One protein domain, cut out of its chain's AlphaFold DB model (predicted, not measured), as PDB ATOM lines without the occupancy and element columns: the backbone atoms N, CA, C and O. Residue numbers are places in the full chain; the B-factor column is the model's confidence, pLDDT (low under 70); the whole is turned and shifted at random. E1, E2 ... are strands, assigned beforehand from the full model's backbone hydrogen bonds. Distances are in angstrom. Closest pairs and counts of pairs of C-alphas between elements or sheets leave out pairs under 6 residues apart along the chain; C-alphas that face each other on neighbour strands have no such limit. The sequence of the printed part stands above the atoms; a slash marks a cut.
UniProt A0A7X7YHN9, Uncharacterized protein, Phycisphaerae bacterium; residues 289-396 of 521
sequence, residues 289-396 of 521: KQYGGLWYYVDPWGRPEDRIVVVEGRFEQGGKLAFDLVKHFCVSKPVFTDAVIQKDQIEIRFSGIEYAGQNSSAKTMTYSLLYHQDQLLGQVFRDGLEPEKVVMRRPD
ATOM      1  N   LYS A 289      14.260  13.200 -10.729       56.81
ATOM      2  CA  LYS A 289      13.019  12.729 -10.090       56.81
ATOM      3  C   LYS A 289      12.133  11.920 -11.034       56.81
ATOM      4  O   LYS A 289      11.304  11.145 -10.558       56.81
ATOM      5  N   GLN A 290      12.271  12.108 -12.344       64.31
ATOM      6  CA  GLN A 290      11.430  11.443 -13.335       64.31
ATOM      7  C   GLN A 290      11.791   9.957 -13.480       64.31
ATOM      8  O   GLN A 290      10.906   9.103 -13.455       64.31
ATOM      9  N   TYR A 291      13.087   9.636 -13.520       62.16
ATOM     10  CA  TYR A 291      13.563   8.260 -13.716       62.16
ATOM     11  C   TYR A 291      13.990   7.542 -12.426       62.16
ATOM     12  O   TYR A 291      14.050   6.313 -12.400       62.16
ATOM     13  N   GLY A 292      14.279   8.291 -11.356       67.88
ATOM     14  CA  GLY A 292      14.680   7.739 -10.062       67.88
ATOM     15  C   GLY A 292      13.502   7.211  -9.236       67.88
ATOM     16  O   GLY A 292      12.426   7.811  -9.226       67.88
ATOM     17  N   GLY A 293      13.721   6.114  -8.509       76.75
ATOM     18  CA  GLY A 293      12.755   5.529  -7.576       76.75
ATOM     19  C   GLY A 293      12.295   4.118  -7.942       76.75
ATOM     20  O   GLY A 293      12.808   3.492  -8.869       76.75
ATOM     21  N   LEU A 294      11.333   3.610  -7.170       78.62
ATOM     22  CA  LEU A 294      10.798   2.257  -7.311       78.62
ATOM     23  C   LEU A 294       9.683   2.202  -8.358       78.62
ATOM     24  O   LEU A 294       8.753   3.009  -8.351       78.62
ATOM     25  N   TRP A 295       9.753   1.180  -9.197       82.94
ATOM     26  CA  TRP A 295       8.772   0.818 -10.206       82.94
ATOM     27  C   TRP A 295       8.376  -0.634  -9.995       82.94
ATOM     28  O   TRP A 295       9.230  -1.463  -9.680       82.94
ATOM     29  N   TYR A 296       7.097  -0.959 -10.165       82.31
ATOM     30  CA  TYR A 296       6.630  -2.334 -10.027       82.31
ATOM     31  C   TYR A 296       5.679  -2.745 -11.149       82.31
ATOM     32  O   TYR A 296       4.911  -1.920 -11.646       82.31
ATOM     33  N   TYR A 297       5.684  -4.028 -11.509       84.12
ATOM     34  CA  TYR A 297       4.560  -4.656 -12.207       84.12
ATOM     35  C   TYR A 297       4.156  -5.951 -11.512       84.12
ATOM     36  O   TYR A 297       4.938  -6.559 -10.781       84.12
ATOM     37  N   VAL A 298       2.907  -6.348 -11.737       79.00
ATOM     38  CA  VAL A 298       2.342  -7.591 -11.221       79.00
ATOM     39  C   VAL A 298       2.330  -8.603 -12.362       79.00
ATOM     40  O   VAL A 298       1.552  -8.455 -13.299       79.00
ATOM     41  N   ASP A 299       3.210  -9.595 -12.297       76.94
ATOM     42  CA  ASP A 299       3.285 -10.718 -13.222       76.94
ATOM     43  C   ASP A 299       2.009 -11.569 -13.122       76.94
ATOM     44  O   ASP A 299       1.735 -12.144 -12.058       76.94
ATOM     45  N   PRO A 300       1.209 -11.669 -14.198       72.25
ATOM     46  CA  PRO A 300      -0.022 -12.448 -14.179       72.25
ATOM     47  C   PRO A 300       0.224 -13.956 -14.013       72.25
ATOM     48  O   PRO A 300      -0.672 -14.659 -13.538       72.25
ATOM     49  N   TRP A 301       1.426 -14.445 -14.333       70.06
ATOM     50  CA  TRP A 301       1.789 -15.865 -14.284       70.06
ATOM     51  C   TRP A 301       2.381 -16.304 -12.936       70.06
ATOM     52  O   TRP A 301       2.464 -17.502 -12.659       70.06
ATOM     53  N   GLY A 302       2.762 -15.360 -12.067       63.97
ATOM     54  CA  GLY A 302       3.316 -15.657 -10.743       63.97
ATOM     55  C   GLY A 302       2.277 -16.203  -9.753       63.97
ATOM     56  O   GLY A 302       1.064 -15.994  -9.893       63.97
ATOM     57  N   ARG A 303       2.731 -16.868  -8.681       62.31
ATOM     58  CA  ARG A 303       1.857 -17.180  -7.528       62.31
ATOM     59  C   ARG A 303       1.381 -15.872  -6.890       62.31
ATOM     60  O   ARG A 303       2.155 -14.924  -6.906       62.31
ATOM     61  N   PRO A 304       0.167 -15.784  -6.310       60.75
ATOM     62  CA  PRO A 304      -0.392 -14.530  -5.778       60.75
ATOM     63  C   PRO A 304       0.539 -13.752  -4.835       60.75
ATOM     64  O   PRO A 304       0.543 -12.526  -4.841       60.75
ATOM     65  N   GLU A 305       1.351 -14.468  -4.064       57.41
ATOM     66  CA  GLU A 305       2.335 -13.939  -3.110       57.41
ATOM     67  C   GLU A 305       3.687 -13.530  -3.730       57.41
ATOM     68  O   GLU A 305       4.496 -12.880  -3.068       57.41
ATOM     69  N   ASP A 306       3.889 -13.843  -5.010       61.56
ATOM     70  CA  ASP A 306       5.155 -13.763  -5.744       61.56
ATOM     71  C   ASP A 306       5.010 -13.018  -7.092       61.56
ATOM     72  O   ASP A 306       5.878 -13.080  -7.956       61.56
ATOM     73  N   ARG A 307       3.902 -12.297  -7.310       74.00
ATOM     74  CA  ARG A 307       3.639 -11.621  -8.597       74.00
ATOM     75  C   ARG A 307       4.414 -10.324  -8.792       74.00
ATOM     76  O   ARG A 307       4.402  -9.784  -9.885       74.00
ATOM     77  N   ILE A 308       5.025  -9.756  -7.758       73.19
ATOM     78  CA  ILE A 308       5.520  -8.378  -7.839       73.19
ATOM     79  C   ILE A 308       6.978  -8.366  -8.286       73.19
ATOM     80  O   ILE A 308       7.868  -8.797  -7.550       73.19
ATOM     81  N   VAL A 309       7.218  -7.804  -9.466       75.81
ATOM     82  CA  VAL A 309       8.556  -7.471  -9.948       75.81
ATOM     83  C   VAL A 309       8.839  -6.018  -9.635       75.81
ATOM     84  O   VAL A 309       8.012  -5.160  -9.940       75.81
ATOM     85  N   VAL A 310      10.000  -5.745  -9.038       76.75
ATOM     86  CA  VAL A 310      10.386  -4.401  -8.597       76.75
ATOM     87  C   VAL A 310      11.711  -3.997  -9.229       76.75
ATOM     88  O   VAL A 310      12.717  -4.686  -9.056       76.75
ATOM     89  N   VAL A 311      11.707  -2.858  -9.917       79.88
ATOM     90  CA  VAL A 311      12.887  -2.197 -10.483       79.88
ATOM     91  C   VAL A 311      13.124  -0.897  -9.723       79.88
ATOM     92  O   VAL A 311      12.195  -0.121  -9.516       79.88
ATOM     93  N   GLU A 312      14.360  -0.627  -9.333       78.81
ATOM     94  CA  GLU A 312      14.781   0.655  -8.778       78.81
ATOM     95  C   GLU A 312      15.665   1.384  -9.785       78.81
ATOM     96  O   GLU A 312      16.714   0.885 -10.183       78.81
ATOM     97  N   GLY A 313      15.239   2.575 -10.202       79.06
ATOM     98  CA  GLY A 313      16.084   3.503 -10.945       79.06
ATOM     99  C   GLY A 313      16.909   4.352  -9.984       79.06
ATOM    100  O   GLY A 313      16.353   4.998  -9.093       79.06
ATOM    101  N   ARG A 314      18.228   4.395 -10.173       77.75
ATOM    102  CA  ARG A 314      19.160   5.204  -9.377       77.75
ATOM    103  C   ARG A 314      20.123   5.976 -10.272       77.75
ATOM    104  O   ARG A 314      20.530   5.499 -11.325       77.75
ATOM    105  N   PHE A 315      20.535   7.158  -9.835       72.00
ATOM    106  CA  PHE A 315      21.592   7.913 -10.509       72.00
ATOM    107  C   PHE A 315      22.931   7.627  -9.831       72.00
ATOM    108  O   PHE A 315      23.093   7.871  -8.636       72.00
ATOM    109  N   GLU A 316      23.891   7.108 -10.588       75.06
ATOM    110  CA  GLU A 316      25.251   6.856 -10.117       75.06
ATOM    111  C   GLU A 316      26.095   8.141 -10.111       75.06
ATOM    112  O   GLU A 316      25.735   9.170 -10.704       75.06
ATOM    113  N   GLN A 317      27.247   8.094  -9.432       62.66
ATOM    114  CA  GLN A 317      28.211   9.195  -9.457       62.66
ATOM    115  C   GLN A 317      28.630   9.473 -10.908       62.66
ATOM    116  O   GLN A 317      29.148   8.599 -11.594       62.66
ATOM    117  N   GLY A 318      28.363  10.690 -11.386       68.00
ATOM    118  CA  GLY A 318      28.553  11.077 -12.790       68.00
ATOM    119  C   GLY A 318      27.255  11.309 -13.570       68.00
ATOM    120  O   GLY A 318      27.317  11.736 -14.717       68.00
ATOM    121  N   GLY A 319      26.083  11.091 -12.960       65.81
ATOM    122  CA  GLY A 319      24.782  11.382 -13.581       65.81
ATOM    123  C   GLY A 319      24.282  10.292 -14.530       65.81
ATOM    124  O   GLY A 319      23.268  10.487 -15.199       65.81
ATOM    125  N   LYS A 320      24.965   9.143 -14.574       71.19
ATOM    126  CA  LYS A 320      24.507   7.960 -15.300       71.19
ATOM    127  C   LYS A 320      23.319   7.348 -14.561       71.19
ATOM    128  O   LYS A 320      23.402   7.089 -13.363       71.19
ATOM    129  N   LEU A 321      22.224   7.125 -15.273       67.50
ATOM    130  CA  LEU A 321      21.076   6.393 -14.758       67.50
ATOM    131  C   LEU A 321      21.372   4.888 -14.827       67.50
ATOM    132  O   LEU A 321      21.746   4.375 -15.880       67.50
ATOM    133  N   ALA A 322      21.214   4.203 -13.702       70.25
ATOM    134  CA  ALA A 322      21.324   2.760 -13.564       70.25
ATOM    135  C   ALA A 322      20.000   2.208 -13.037       70.25
ATOM    136  O   ALA A 322      19.288   2.888 -12.297       70.25
ATOM    137  N   PHE A 323      19.685   0.970 -13.400       71.19
ATOM    138  CA  PHE A 323      18.515   0.283 -12.879       71.19
ATOM    139  C   PHE A 323      18.926  -1.028 -12.235       71.19
ATOM    140  O   PHE A 323      19.634  -1.830 -12.842       71.19
ATOM    141  N   ASP A 324      18.440  -1.246 -11.021       68.75
ATOM    142  CA  ASP A 324      18.606  -2.491 -10.291       68.75
ATOM    143  C   ASP A 324      17.264  -3.212 -10.222       68.75
ATOM    144  O   ASP A 324      16.240  -2.635  -9.853       68.75
ATOM    145  N   LEU A 325      17.257  -4.502 -10.548       71.06
ATOM    146  CA  LEU A 325      16.101  -5.339 -10.263       71.06
ATOM    147  C   LEU A 325      16.154  -5.733  -8.782       71.06
ATOM    148  O   LEU A 325      16.957  -6.575  -8.380       71.06
ATOM    149  N   VAL A 326      15.323  -5.079  -7.970       67.62
ATOM    150  CA  VAL A 326      15.286  -5.227  -6.505       67.62
ATOM    151  C   VAL A 326      14.646  -6.550  -6.110       67.62
ATOM    152  O   VAL A 326      15.088  -7.202  -5.166       67.62
ATOM    153  N   LYS A 327      13.605  -6.955  -6.844       66.12
ATOM    154  CA  LYS A 327      12.882  -8.196  -6.588       66.12
ATOM    155  C   LYS A 327      12.425  -8.843  -7.886       66.12
ATOM    156  O   LYS A 327      11.698  -8.228  -8.664       66.12
ATOM    157  N   HIS A 328      12.840 -10.092  -8.078       62.62
ATOM    158  CA  HIS A 328      12.379 -10.966  -9.148       62.62
ATOM    159  C   HIS A 328      12.653 -12.433  -8.807       62.62
ATOM    160  O   HIS A 328      13.699 -12.749  -8.238       62.62
ATOM    161  N   PHE A 329      11.761 -13.340  -9.202       58.00
ATOM    162  CA  PHE A 329      11.914 -14.781  -8.989       58.00
ATOM    163  C   PHE A 329      12.746 -15.429 -10.108       58.00
ATOM    164  O   PHE A 329      12.265 -16.262 -10.872       58.00
ATOM    165  N   CYS A 330      14.014 -15.027 -10.214       50.69
ATOM    166  CA  CYS A 330      15.023 -15.745 -11.000       50.69
ATOM    167  C   CYS A 330      15.851 -16.653 -10.075       50.69
ATOM    168  O   CYS A 330      16.109 -16.300  -8.926       50.69
ATOM    169  N   VAL A 331      16.313 -17.807 -10.573       46.91
ATOM    170  CA  VAL A 331      17.235 -18.694  -9.822       46.91
ATOM    171  C   VAL A 331      18.580 -17.997  -9.581       46.91
ATOM    172  O   VAL A 331      19.269 -18.251  -8.593       46.91
ATOM    173  N   SER A 332      18.941 -17.089 -10.484       52.16
ATOM    174  CA  SER A 332      20.122 -16.240 -10.415       52.16
ATOM    175  C   SER A 332      19.719 -14.774 -10.330       52.16
ATOM    176  O   SER A 332      18.711 -14.376 -10.909       52.16
ATOM    177  N   LYS A 333      20.540 -13.943  -9.681       56.56
ATOM    178  CA  LYS A 333      20.372 -12.487  -9.743       56.56
ATOM    179  C   LYS A 333      20.346 -12.066 -11.225       56.56
ATOM    180  O   LYS A 333      21.321 -12.348 -11.924       56.56
ATOM    181  N   PRO A 334      19.253 -11.471 -11.725       63.31
ATOM    182  CA  PRO A 334      19.203 -10.999 -13.098       63.31
ATOM    183  C   PRO A 334      20.274  -9.936 -13.299       63.31
ATOM    184  O   PRO A 334      20.535  -9.104 -12.426       63.31
ATOM    185  N   VAL A 335      20.937 -10.025 -14.439       66.19
ATOM    186  CA  VAL A 335      22.080  -9.201 -14.790       66.19
ATOM    187  C   VAL A 335      21.562  -8.061 -15.653       66.19
ATOM    188  O   VAL A 335      20.917  -8.278 -16.680       66.19
ATOM    189  N   PHE A 336      21.816  -6.831 -15.215       67.44
ATOM    190  CA  PHE A 336      21.628  -5.658 -16.057       67.44
ATOM    191  C   PHE A 336      22.552  -5.787 -17.270       67.44
ATOM    192  O   PHE A 336      23.766  -5.918 -17.105       67.44
ATOM    193  N   THR A 337      21.982  -5.791 -18.474       70.00
ATOM    194  CA  THR A 337      22.767  -5.973 -19.701       70.00
ATOM    195  C   THR A 337      23.075  -4.649 -20.376       70.00
ATOM    196  O   THR A 337      24.218  -4.444 -20.771       70.00
ATOM    197  N   ASP A 338      22.088  -3.757 -20.507       68.94
ATOM    198  CA  ASP A 338      22.284  -2.455 -21.150       68.94
ATOM    199  C   ASP A 338      21.112  -1.494 -20.875       68.94
ATOM    200  O   ASP A 338      20.012  -1.928 -20.517       68.94
ATOM    201  N   ALA A 339      21.335  -0.196 -21.086       66.81
ATOM    202  CA  ALA A 339      20.279   0.804 -21.186       66.81
ATOM    203  C   ALA A 339      20.575   1.799 -22.317       66.81
ATOM    204  O   ALA A 339      21.606   2.473 -22.313       66.81
ATOM    205  N   VAL A 340      19.640   1.936 -23.257       71.50
ATOM    206  CA  VAL A 340      19.756   2.854 -24.396       71.50
ATOM    207  C   VAL A 340      18.813   4.032 -24.184       71.50
ATOM    208  O   VAL A 340      17.603   3.861 -24.085       71.50
ATOM    209  N   ILE A 341      19.364   5.245 -24.131       62.28
ATOM    210  CA  ILE A 341      18.581   6.482 -24.024       62.28
ATOM    211  C   ILE A 341      18.410   7.073 -25.428       62.28
ATOM    212  O   ILE A 341      19.397   7.382 -26.096       62.28
ATOM    213  N   GLN A 342      17.169   7.266 -25.872       68.19
ATOM    214  CA  GLN A 342      16.829   7.922 -27.137       68.19
ATOM    215  C   GLN A 342      15.871   9.086 -26.881       68.19
ATOM    216  O   GLN A 342      14.707   8.840 -26.603       68.19
ATOM    217  N   LYS A 343      16.355  10.333 -27.008       63.62
ATOM    218  CA  LYS A 343      15.637  11.616 -26.788       63.62
ATOM    219  C   LYS A 343      14.734  11.661 -25.540       63.62
ATOM    220  O   LYS A 343      15.151  12.248 -24.550       63.62
ATOM    221  N   ASP A 344      13.569  11.014 -25.585       60.31
ATOM    222  CA  ASP A 344      12.520  11.013 -24.554       60.31
ATOM    223  C   ASP A 344      12.137   9.595 -24.068       60.31
ATOM    224  O   ASP A 344      11.131   9.409 -23.386       60.31
ATOM    225  N   GLN A 345      12.909   8.576 -24.452       59.09
ATOM    226  CA  GLN A 345      12.667   7.164 -24.160       59.09
ATOM    227  C   GLN A 345      13.943   6.517 -23.621       59.09
ATOM    228  O   GLN A 345      15.049   6.790 -24.087       59.09
ATOM    229  N   ILE A 346      13.791   5.643 -22.631       65.44
ATOM    230  CA  ILE A 346      14.889   4.856 -22.066       65.44
ATOM    231  C   ILE A 346      14.512   3.403 -22.247       65.44
ATOM    232  O   ILE A 346      13.539   2.990 -21.628       65.44
ATOM    233  N   GLU A 347      15.249   2.673 -23.084       70.62
ATOM    234  CA  GLU A 347      15.138   1.224 -23.204       70.62
ATOM    235  C   GLU A 347      16.039   0.558 -22.164       70.62
ATOM    236  O   GLU A 347      17.253   0.746 -22.205       70.62
ATOM    237  N   ILE A 348      15.473  -0.220 -21.244       68.19
ATOM    238  CA  ILE A 348      16.240  -0.931 -20.209       68.19
ATOM    239  C   ILE A 348      16.184  -2.427 -20.484       68.19
ATOM    240  O   ILE A 348      15.086  -2.981 -20.574       68.19
ATOM    241  N   ARG A 349      17.357  -3.070 -20.564       71.31
ATOM    242  CA  ARG A 349      17.480  -4.511 -20.775       71.31
ATOM    243  C   ARG A 349      18.096  -5.221 -19.581       71.31
ATOM    244  O   ARG A 349      19.206  -4.909 -19.144       71.31
ATOM    245  N   PHE A 350      17.377  -6.226 -19.101       70.06
ATOM    246  CA  PHE A 350      17.839  -7.177 -18.094       70.06
ATOM    247  C   PHE A 350      17.792  -8.575 -18.683       70.06
ATOM    248  O   PHE A 350      16.841  -8.872 -19.399       70.06
ATOM    249  N   SER A 351      18.749  -9.432 -18.335       66.88
ATOM    250  CA  SER A 351      18.688 -10.867 -18.614       66.88
ATOM    251  C   SER A 351      18.706 -11.666 -17.311       66.88
ATOM    252  O   SER A 351      19.444 -11.357 -16.375       66.88
ATOM    253  N   GLY A 352      17.869 -12.693 -17.205       63.94
ATOM    254  CA  GLY A 352      17.812 -13.555 -16.022       63.94
ATOM    255  C   GLY A 352      17.429 -14.987 -16.361       63.94
ATOM    256  O   GLY A 352      16.837 -15.229 -17.408       63.94
ATOM    257  N   ILE A 353      17.768 -15.927 -15.472       62.72
ATOM    258  CA  ILE A 353      17.365 -17.333 -15.585       62.72
ATOM    259  C   ILE A 353      16.099 -17.554 -14.754       62.72
ATOM    260  O   ILE A 353      16.121 -17.410 -13.527       62.72
ATOM    261  N   GLU A 354      15.007 -17.909 -15.424       61.12
ATOM    262  CA  GLU A 354      13.703 -18.138 -14.801       61.12
ATOM    263  C   GLU A 354      13.688 -19.403 -13.922       61.12
ATOM    264  O   GLU A 354      14.401 -20.377 -14.182       61.12
ATOM    265  N   TYR A 355      12.860 -19.394 -12.868       53.50
ATOM    266  CA  TYR A 355      12.640 -20.556 -12.007       53.50
ATOM    267  C   TYR A 355      11.813 -21.624 -12.734       53.50
ATOM    268  O   TYR A 355      10.590 -21.694 -12.645       53.50
ATOM    269  N   ALA A 356      12.516 -22.482 -13.454       51.75
ATOM    270  CA  ALA A 356      12.000 -23.717 -14.002       51.75
ATOM    271  C   ALA A 356      11.635 -24.680 -12.852       51.75
ATOM    272  O   ALA A 356      12.499 -25.085 -12.073       51.75
ATOM    273  N   GLY A 357      10.359 -25.070 -12.721       52.38
ATOM    274  CA  GLY A 357       9.974 -26.192 -11.849       52.38
ATOM    275  C   GLY A 357      10.835 -27.429 -12.148       52.38
ATOM    276  O   GLY A 357      11.343 -27.533 -13.263       52.38
ATOM    277  N   GLN A 358      10.986 -28.332 -11.165       42.78
ATOM    278  CA  GLN A 358      12.057 -29.342 -10.964       42.78
ATOM    279  C   GLN A 358      12.668 -30.102 -12.174       42.78
ATOM    280  O   GLN A 358      13.677 -30.762 -11.972       42.78
ATOM    281  N   ASN A 359      12.155 -29.994 -13.403       45.72
ATOM    282  CA  ASN A 359      12.670 -30.638 -14.616       45.72
ATOM    283  C   ASN A 359      12.755 -29.730 -15.871       45.72
ATOM    284  O   ASN A 359      12.721 -30.253 -16.983       45.72
ATOM    285  N   SER A 360      12.842 -28.397 -15.763       49.38
ATOM    286  CA  SER A 360      12.972 -27.523 -16.955       49.38
ATOM    287  C   SER A 360      14.369 -26.910 -17.113       49.38
ATOM    288  O   SER A 360      15.016 -26.526 -16.142       49.38
ATOM    289  N   SER A 361      14.856 -26.857 -18.357       54.72
ATOM    290  CA  SER A 361      16.093 -26.167 -18.731       54.72
ATOM    291  C   SER A 361      16.004 -24.683 -18.374       54.72
ATOM    292  O   SER A 361      14.940 -24.081 -18.512       54.72
ATOM    293  N   ALA A 362      17.121 -24.095 -17.939       57.50
ATOM    294  CA  ALA A 362      17.243 -22.662 -17.688       57.50
ATOM    295  C   ALA A 362      16.718 -21.861 -18.890       57.50
ATOM    296  O   ALA A 362      17.258 -21.982 -19.988       57.50
ATOM    297  N   LYS A 363      15.665 -21.064 -18.685       66.06
ATOM    298  CA  LYS A 363      15.115 -20.172 -19.708       66.06
ATOM    299  C   LYS A 363      15.572 -18.750 -19.447       66.06
ATOM    300  O   LYS A 363      15.495 -18.275 -18.312       66.06
ATOM    301  N   THR A 364      16.045 -18.086 -20.495       67.38
ATOM    302  CA  THR A 364      16.413 -16.672 -20.425       67.38
ATOM    303  C   THR A 364      15.153 -15.826 -20.494       67.38
ATOM    304  O   THR A 364      14.285 -16.057 -21.339       67.38
ATOM    305  N   MET A 365      15.068 -14.829 -19.622       69.81
ATOM    306  CA  MET A 365      14.037 -13.809 -19.676       69.81
ATOM    307  C   MET A 365      14.666 -12.442 -19.902       69.81
ATOM    308  O   MET A 365      15.603 -12.076 -19.189       69.81
ATOM    309  N   THR A 366      14.136 -11.706 -20.878       74.62
ATOM    310  CA  THR A 366      14.606 -10.368 -21.234       74.62
ATOM    311  C   THR A 366      13.505  -9.346 -21.024       74.62
ATOM    312  O   THR A 366      12.394  -9.514 -21.516       74.62
ATOM    313  N   TYR A 367      13.816  -8.262 -20.327       75.19
ATOM    314  CA  TYR A 367      12.939  -7.096 -20.243       75.19
ATOM    315  C   TYR A 367      13.358  -6.056 -21.272       75.19
ATOM    316  O   TYR A 367      14.549  -5.828 -21.439       75.19
ATOM    317  N   SER A 368      12.401  -5.412 -21.927       78.69
ATOM    318  CA  SER A 368      12.614  -4.171 -22.675       78.69
ATOM    319  C   SER A 368      11.577  -3.171 -22.186       78.69
ATOM    320  O   SER A 368      10.389  -3.347 -22.431       78.69
ATOM    321  N   LEU A 369      12.002  -2.187 -21.398       78.62
ATOM    322  CA  LEU A 369      11.123  -1.194 -20.767       78.62
ATOM    323  C   LEU A 369      11.392   0.175 -21.372       78.62
ATOM    324  O   LEU A 369      12.550   0.484 -21.571       78.62
ATOM    325  N   LEU A 370      10.355   0.973 -21.590       78.19
ATOM    326  CA  LEU A 370      10.330   2.268 -22.258       78.19
ATOM    327  C   LEU A 370       9.530   3.266 -21.423       78.19
ATOM    328  O   LEU A 370       8.354   3.061 -21.131       78.19
ATOM    329  N   TYR A 371      10.162   4.371 -21.049       72.31
ATOM    330  CA  TYR A 371       9.481   5.435 -20.316       72.31
ATOM    331  C   TYR A 371       8.545   6.240 -21.228       72.31
ATOM    332  O   TYR A 371       8.980   6.772 -22.247       72.31
ATOM    333  N   HIS A 372       7.269   6.358 -20.856       76.56
ATOM    334  CA  HIS A 372       6.295   7.213 -21.532       76.56
ATOM    335  C   HIS A 372       5.211   7.684 -20.554       76.56
ATOM    336  O   HIS A 372       4.569   6.860 -19.910       76.56
ATOM    337  N   GLN A 373       4.988   9.001 -20.462       72.50
ATOM    338  CA  GLN A 373       3.890   9.607 -19.684       72.50
ATOM    339  C   GLN A 373       3.762   9.055 -18.243       72.50
ATOM    340  O   GLN A 373       2.691   8.620 -17.828       72.50
ATOM    341  N   ASP A 374       4.867   9.048 -17.486       70.44
ATOM    342  CA  ASP A 374       4.953   8.545 -16.097       70.44
ATOM    343  C   ASP A 374       4.724   7.040 -15.901       70.44
ATOM    344  O   ASP A 374       4.516   6.560 -14.783       70.44
ATOM    345  N   GLN A 375       4.836   6.266 -16.977       77.00
ATOM    346  CA  GLN A 375       4.823   4.809 -16.941       77.00
ATOM    347  C   GLN A 375       6.081   4.253 -17.603       77.00
ATOM    348  O   GLN A 375       6.610   4.833 -18.550       77.00
ATOM    349  N   LEU A 376       6.545   3.098 -17.128       79.06
ATOM    350  CA  LEU A 376       7.487   2.275 -17.883       79.06
ATOM    351  C   LEU A 376       6.672   1.215 -18.626       79.06
ATOM    352  O   LEU A 376       6.205   0.241 -18.038       79.06
ATOM    353  N   LEU A 377       6.458   1.440 -19.916       83.12
ATOM    354  CA  LEU A 377       5.799   0.515 -20.832       83.12
ATOM    355  C   LEU A 377       6.844  -0.425 -21.410       83.12
ATOM    356  O   LEU A 377       7.896   0.031 -21.816       83.12
ATOM    357  N   GLY A 378       6.593  -1.717 -21.512       83.75
ATOM    358  CA  GLY A 378       7.617  -2.610 -22.023       83.75
ATOM    359  C   GLY A 378       7.109  -3.933 -22.530       83.75
ATOM    360  O   GLY A 378       5.904  -4.161 -22.635       83.75
ATOM    361  N   GLN A 379       8.059  -4.808 -22.828       83.81
ATOM    362  CA  GLN A 379       7.827  -6.198 -23.162       83.81
ATOM    363  C   GLN A 379       8.721  -7.110 -22.319       83.81
ATOM    364  O   GLN A 379       9.899  -6.809 -22.107       83.81
ATOM    365  N   VAL A 380       8.162  -8.222 -21.841       82.50
ATOM    366  CA  VAL A 380       8.939  -9.357 -21.333       82.50
ATOM    367  C   VAL A 380       9.037 -10.397 -22.438       82.50
ATOM    368  O   VAL A 380       8.024 -10.861 -22.955       82.50
ATOM    369  N   PHE A 381      10.257 -10.791 -22.769       81.06
ATOM    370  CA  PHE A 381      10.557 -11.893 -23.671       81.06
ATOM    371  C   PHE A 381      10.929 -13.102 -22.823       81.06
ATOM    372  O   PHE A 381      11.919 -13.054 -22.090       81.06
ATOM    373  N   ARG A 382      10.147 -14.177 -22.910       81.06
ATOM    374  CA  ARG A 382      10.458 -15.467 -22.282       81.06
ATOM    375  C   ARG A 382      10.797 -16.473 -23.370       81.06
ATOM    376  O   ARG A 382      10.161 -16.484 -24.421       81.06
ATOM    377  N   ASP A 383      11.785 -17.318 -23.115       78.31
ATOM    378  CA  ASP A 383      12.269 -18.256 -24.124       78.31
ATOM    379  C   ASP A 383      11.166 -19.227 -24.603       78.31
ATOM    380  O   ASP A 383      10.577 -19.994 -23.819       78.31
ATOM    381  N   GLY A 384      10.880 -19.169 -25.909       77.56
ATOM    382  CA  GLY A 384       9.820 -19.924 -26.580       77.56
ATOM    383  C   GLY A 384       8.394 -19.371 -26.429       77.56
ATOM    384  O   GLY A 384       7.453 -20.107 -26.719       77.56
ATOM    385  N   LEU A 385       8.211 -18.128 -25.966       79.69
ATOM    386  CA  LEU A 385       6.904 -17.467 -25.845       79.69
ATOM    387  C   LEU A 385       6.875 -16.124 -26.590       79.69
ATOM    388  O   LEU A 385       7.904 -15.470 -26.764       79.69
ATOM    389  N   GLU A 386       5.677 -15.704 -27.001       85.50
ATOM    390  CA  GLU A 386       5.454 -14.379 -27.588       85.50
ATOM    391  C   GLU A 386       5.719 -13.260 -26.559       85.50
ATOM    392  O   GLU A 386       5.423 -13.447 -25.372       85.50
ATOM    393  N   PRO A 387       6.244 -12.090 -26.979       85.25
ATOM    394  CA  PRO A 387       6.541 -10.986 -26.071       85.25
ATOM    395  C   PRO A 387       5.287 -10.477 -25.348       85.25
ATOM    396  O   PRO A 387       4.305 -10.067 -25.971       85.25
ATOM    397  N   GLU A 388       5.331 -10.440 -24.018       85.44
ATOM    398  CA  GLU A 388       4.217  -9.983 -23.188       85.44
ATOM    399  C   GLU A 388       4.336  -8.488 -22.903       85.44
ATOM    400  O   GLU A 388       5.365  -8.033 -22.413       85.44
ATOM    401  N   LYS A 389       3.276  -7.713 -23.157       86.69
ATOM    402  CA  LYS A 389       3.258  -6.284 -22.819       86.69
ATOM    403  C   LYS A 389       3.191  -6.085 -21.306       86.69
ATOM    404  O   LYS A 389       2.292  -6.593 -20.646       86.69
ATOM    405  N   VAL A 390       4.083  -5.253 -20.788       84.88
ATOM    406  CA  VAL A 390       4.183  -4.906 -19.368       84.88
ATOM    407  C   VAL A 390       3.989  -3.414 -19.183       84.88
ATOM    408  O   VAL A 390       4.453  -2.610 -19.986       84.88
ATOM    409  N   VAL A 391       3.331  -3.038 -18.093       85.94
ATOM    410  CA  VAL A 391       3.208  -1.643 -17.668       85.94
ATOM    411  C   VAL A 391       3.645  -1.576 -16.217       85.94
ATOM    412  O   VAL A 391       2.908  -2.019 -15.333       85.94
ATOM    413  N   MET A 392       4.841  -1.048 -15.965       83.44
ATOM    414  CA  MET A 392       5.283  -0.789 -14.600       83.44
ATOM    415  C   MET A 392       4.758   0.561 -14.123       83.44
ATOM    416  O   MET A 392       4.738   1.554 -14.856       83.44
ATOM    417  N   ARG A 393       4.343   0.584 -12.861       84.50
ATOM    418  CA  ARG A 393       3.753   1.740 -12.192       84.50
ATOM    419  C   ARG A 393       4.616   2.148 -11.011       84.50
ATOM    420  O   ARG A 393       5.346   1.328 -10.451       84.50
ATOM    421  N   ARG A 394       4.492   3.404 -10.591       80.62
ATOM    422  CA  ARG A 394       5.009   3.820  -9.286       80.62
ATOM    423  C   ARG A 394       4.130   3.231  -8.178       80.62
ATOM    424  O   ARG A 394       2.905   3.246  -8.327       80.62
ATOM    425  N   PRO A 395       4.716   2.687  -7.100       75.44
ATOM    426  CA  PRO A 395       3.944   2.159  -5.985       75.44
ATOM    427  C   PRO A 395       3.197   3.294  -5.285       75.44
ATOM    428  O   PRO A 395       3.790   4.306  -4.914       75.44
ATOM    429  N   ASP A 396       1.889   3.115  -5.100       79.50
ATOM    430  CA  ASP A 396       1.138   3.894  -4.121       79.50
ATOM    431  C   ASP A 396       1.476   3.413  -2.696       79.50
ATOM    432  O   ASP A 396       2.237   2.462  -2.505       79.50
TER     433      ASP A 396
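AT A GLANCE: This is residues 289 to 396 of the 521 residues of an uncharacterized protein of Phycisphaerae bacterium (UniProt A0A7X7YHN9). Two antiparallel sheets lie face to face as a sandwich, a twisted one of five strands, E4 to E8, and a smaller one of three, E1 to E3, with their strands crossed at 52 degrees. The sheets' edges come near each other on both sides, E8 by E1 and E4 by E3, and the links E5 to E6 and E2 to E3 reach toward the two ends of the long axis. The printed part has 108 residues with no named helix and eight named strands, E1 to E8 along the chain, and its class is all strand. The sheet orders are E4 - E5 - E6 - E7 - E8 and E1 - E2 - E3. The whole is compact, with a radius of gyration of the C-alphas of 13.9 A, yet elongated, spanning 44 by 27 by 24 A.

IN THESE COORDINATES: In the larger sheet, E4 is residues 335 to 342, 21.8 A long, with C-alpha 335 at (22.080, -9.201, -14.790). E5 is residues 345 to 353, 26.4 A; E6 is 364 to 372, 26.0 A; E7 is 375 to 382, 21.7 A; E8 is 388 to 392, 12.6 A, with C-alpha 392 at (5.283, -0.789, -14.600). In the smaller sheet, E1 is residues 293 to 298, 17.1 A, with C-alpha 293 at (12.755, 5.529, -7.576); E2 is 308 to 315, 23.0 A; E3 is 321 to 327, 18.6 A.

HOW THE PARTS SIT: E4 to E8 form a meander, each strand the antiparallel neighbour of the one before; E4 and E8 are its edge strands. The hairpin E5 and E6 has N 352 and O 365 within hydrogen-bond range at 3.1 A. The hairpin E4 and E5 has N 340 and O 347 at 2.9 A, the hairpin E6 and E7 has N 370 and O 377 at 2.6 A, and the hairpin E7 and E8 has N 378 and O 390 at 2.8 A. E1 to E3 form a second meander, with N 295 and O 311 at 2.8 A between E1 and E2, and N 312 and O 324 at 2.8 A between E2 and E3. The facing parts of the sheets are 9.8 A centre to centre, their best planes 9 degrees apart. The closest C-alphas of E1 and E8 are those of Tyr 297 and Met 392, 4.6 A apart; those of E3 and E4 are Asp 324 and Phe 336, 7.2 A apart. E2 and E6 are apart.

THE WHOLE: The two C-alphas farthest apart, those of Gly 318 and Asn 359, are 44.7 A apart. The printed part has no cut and no long link; the link E3 to E4, short with 7 residues, passes from one sheet to the other. Mean pLDDT of the printed part is 70.2; 49 residues are under 70, among them residues 326 to 336 and 351 to 365.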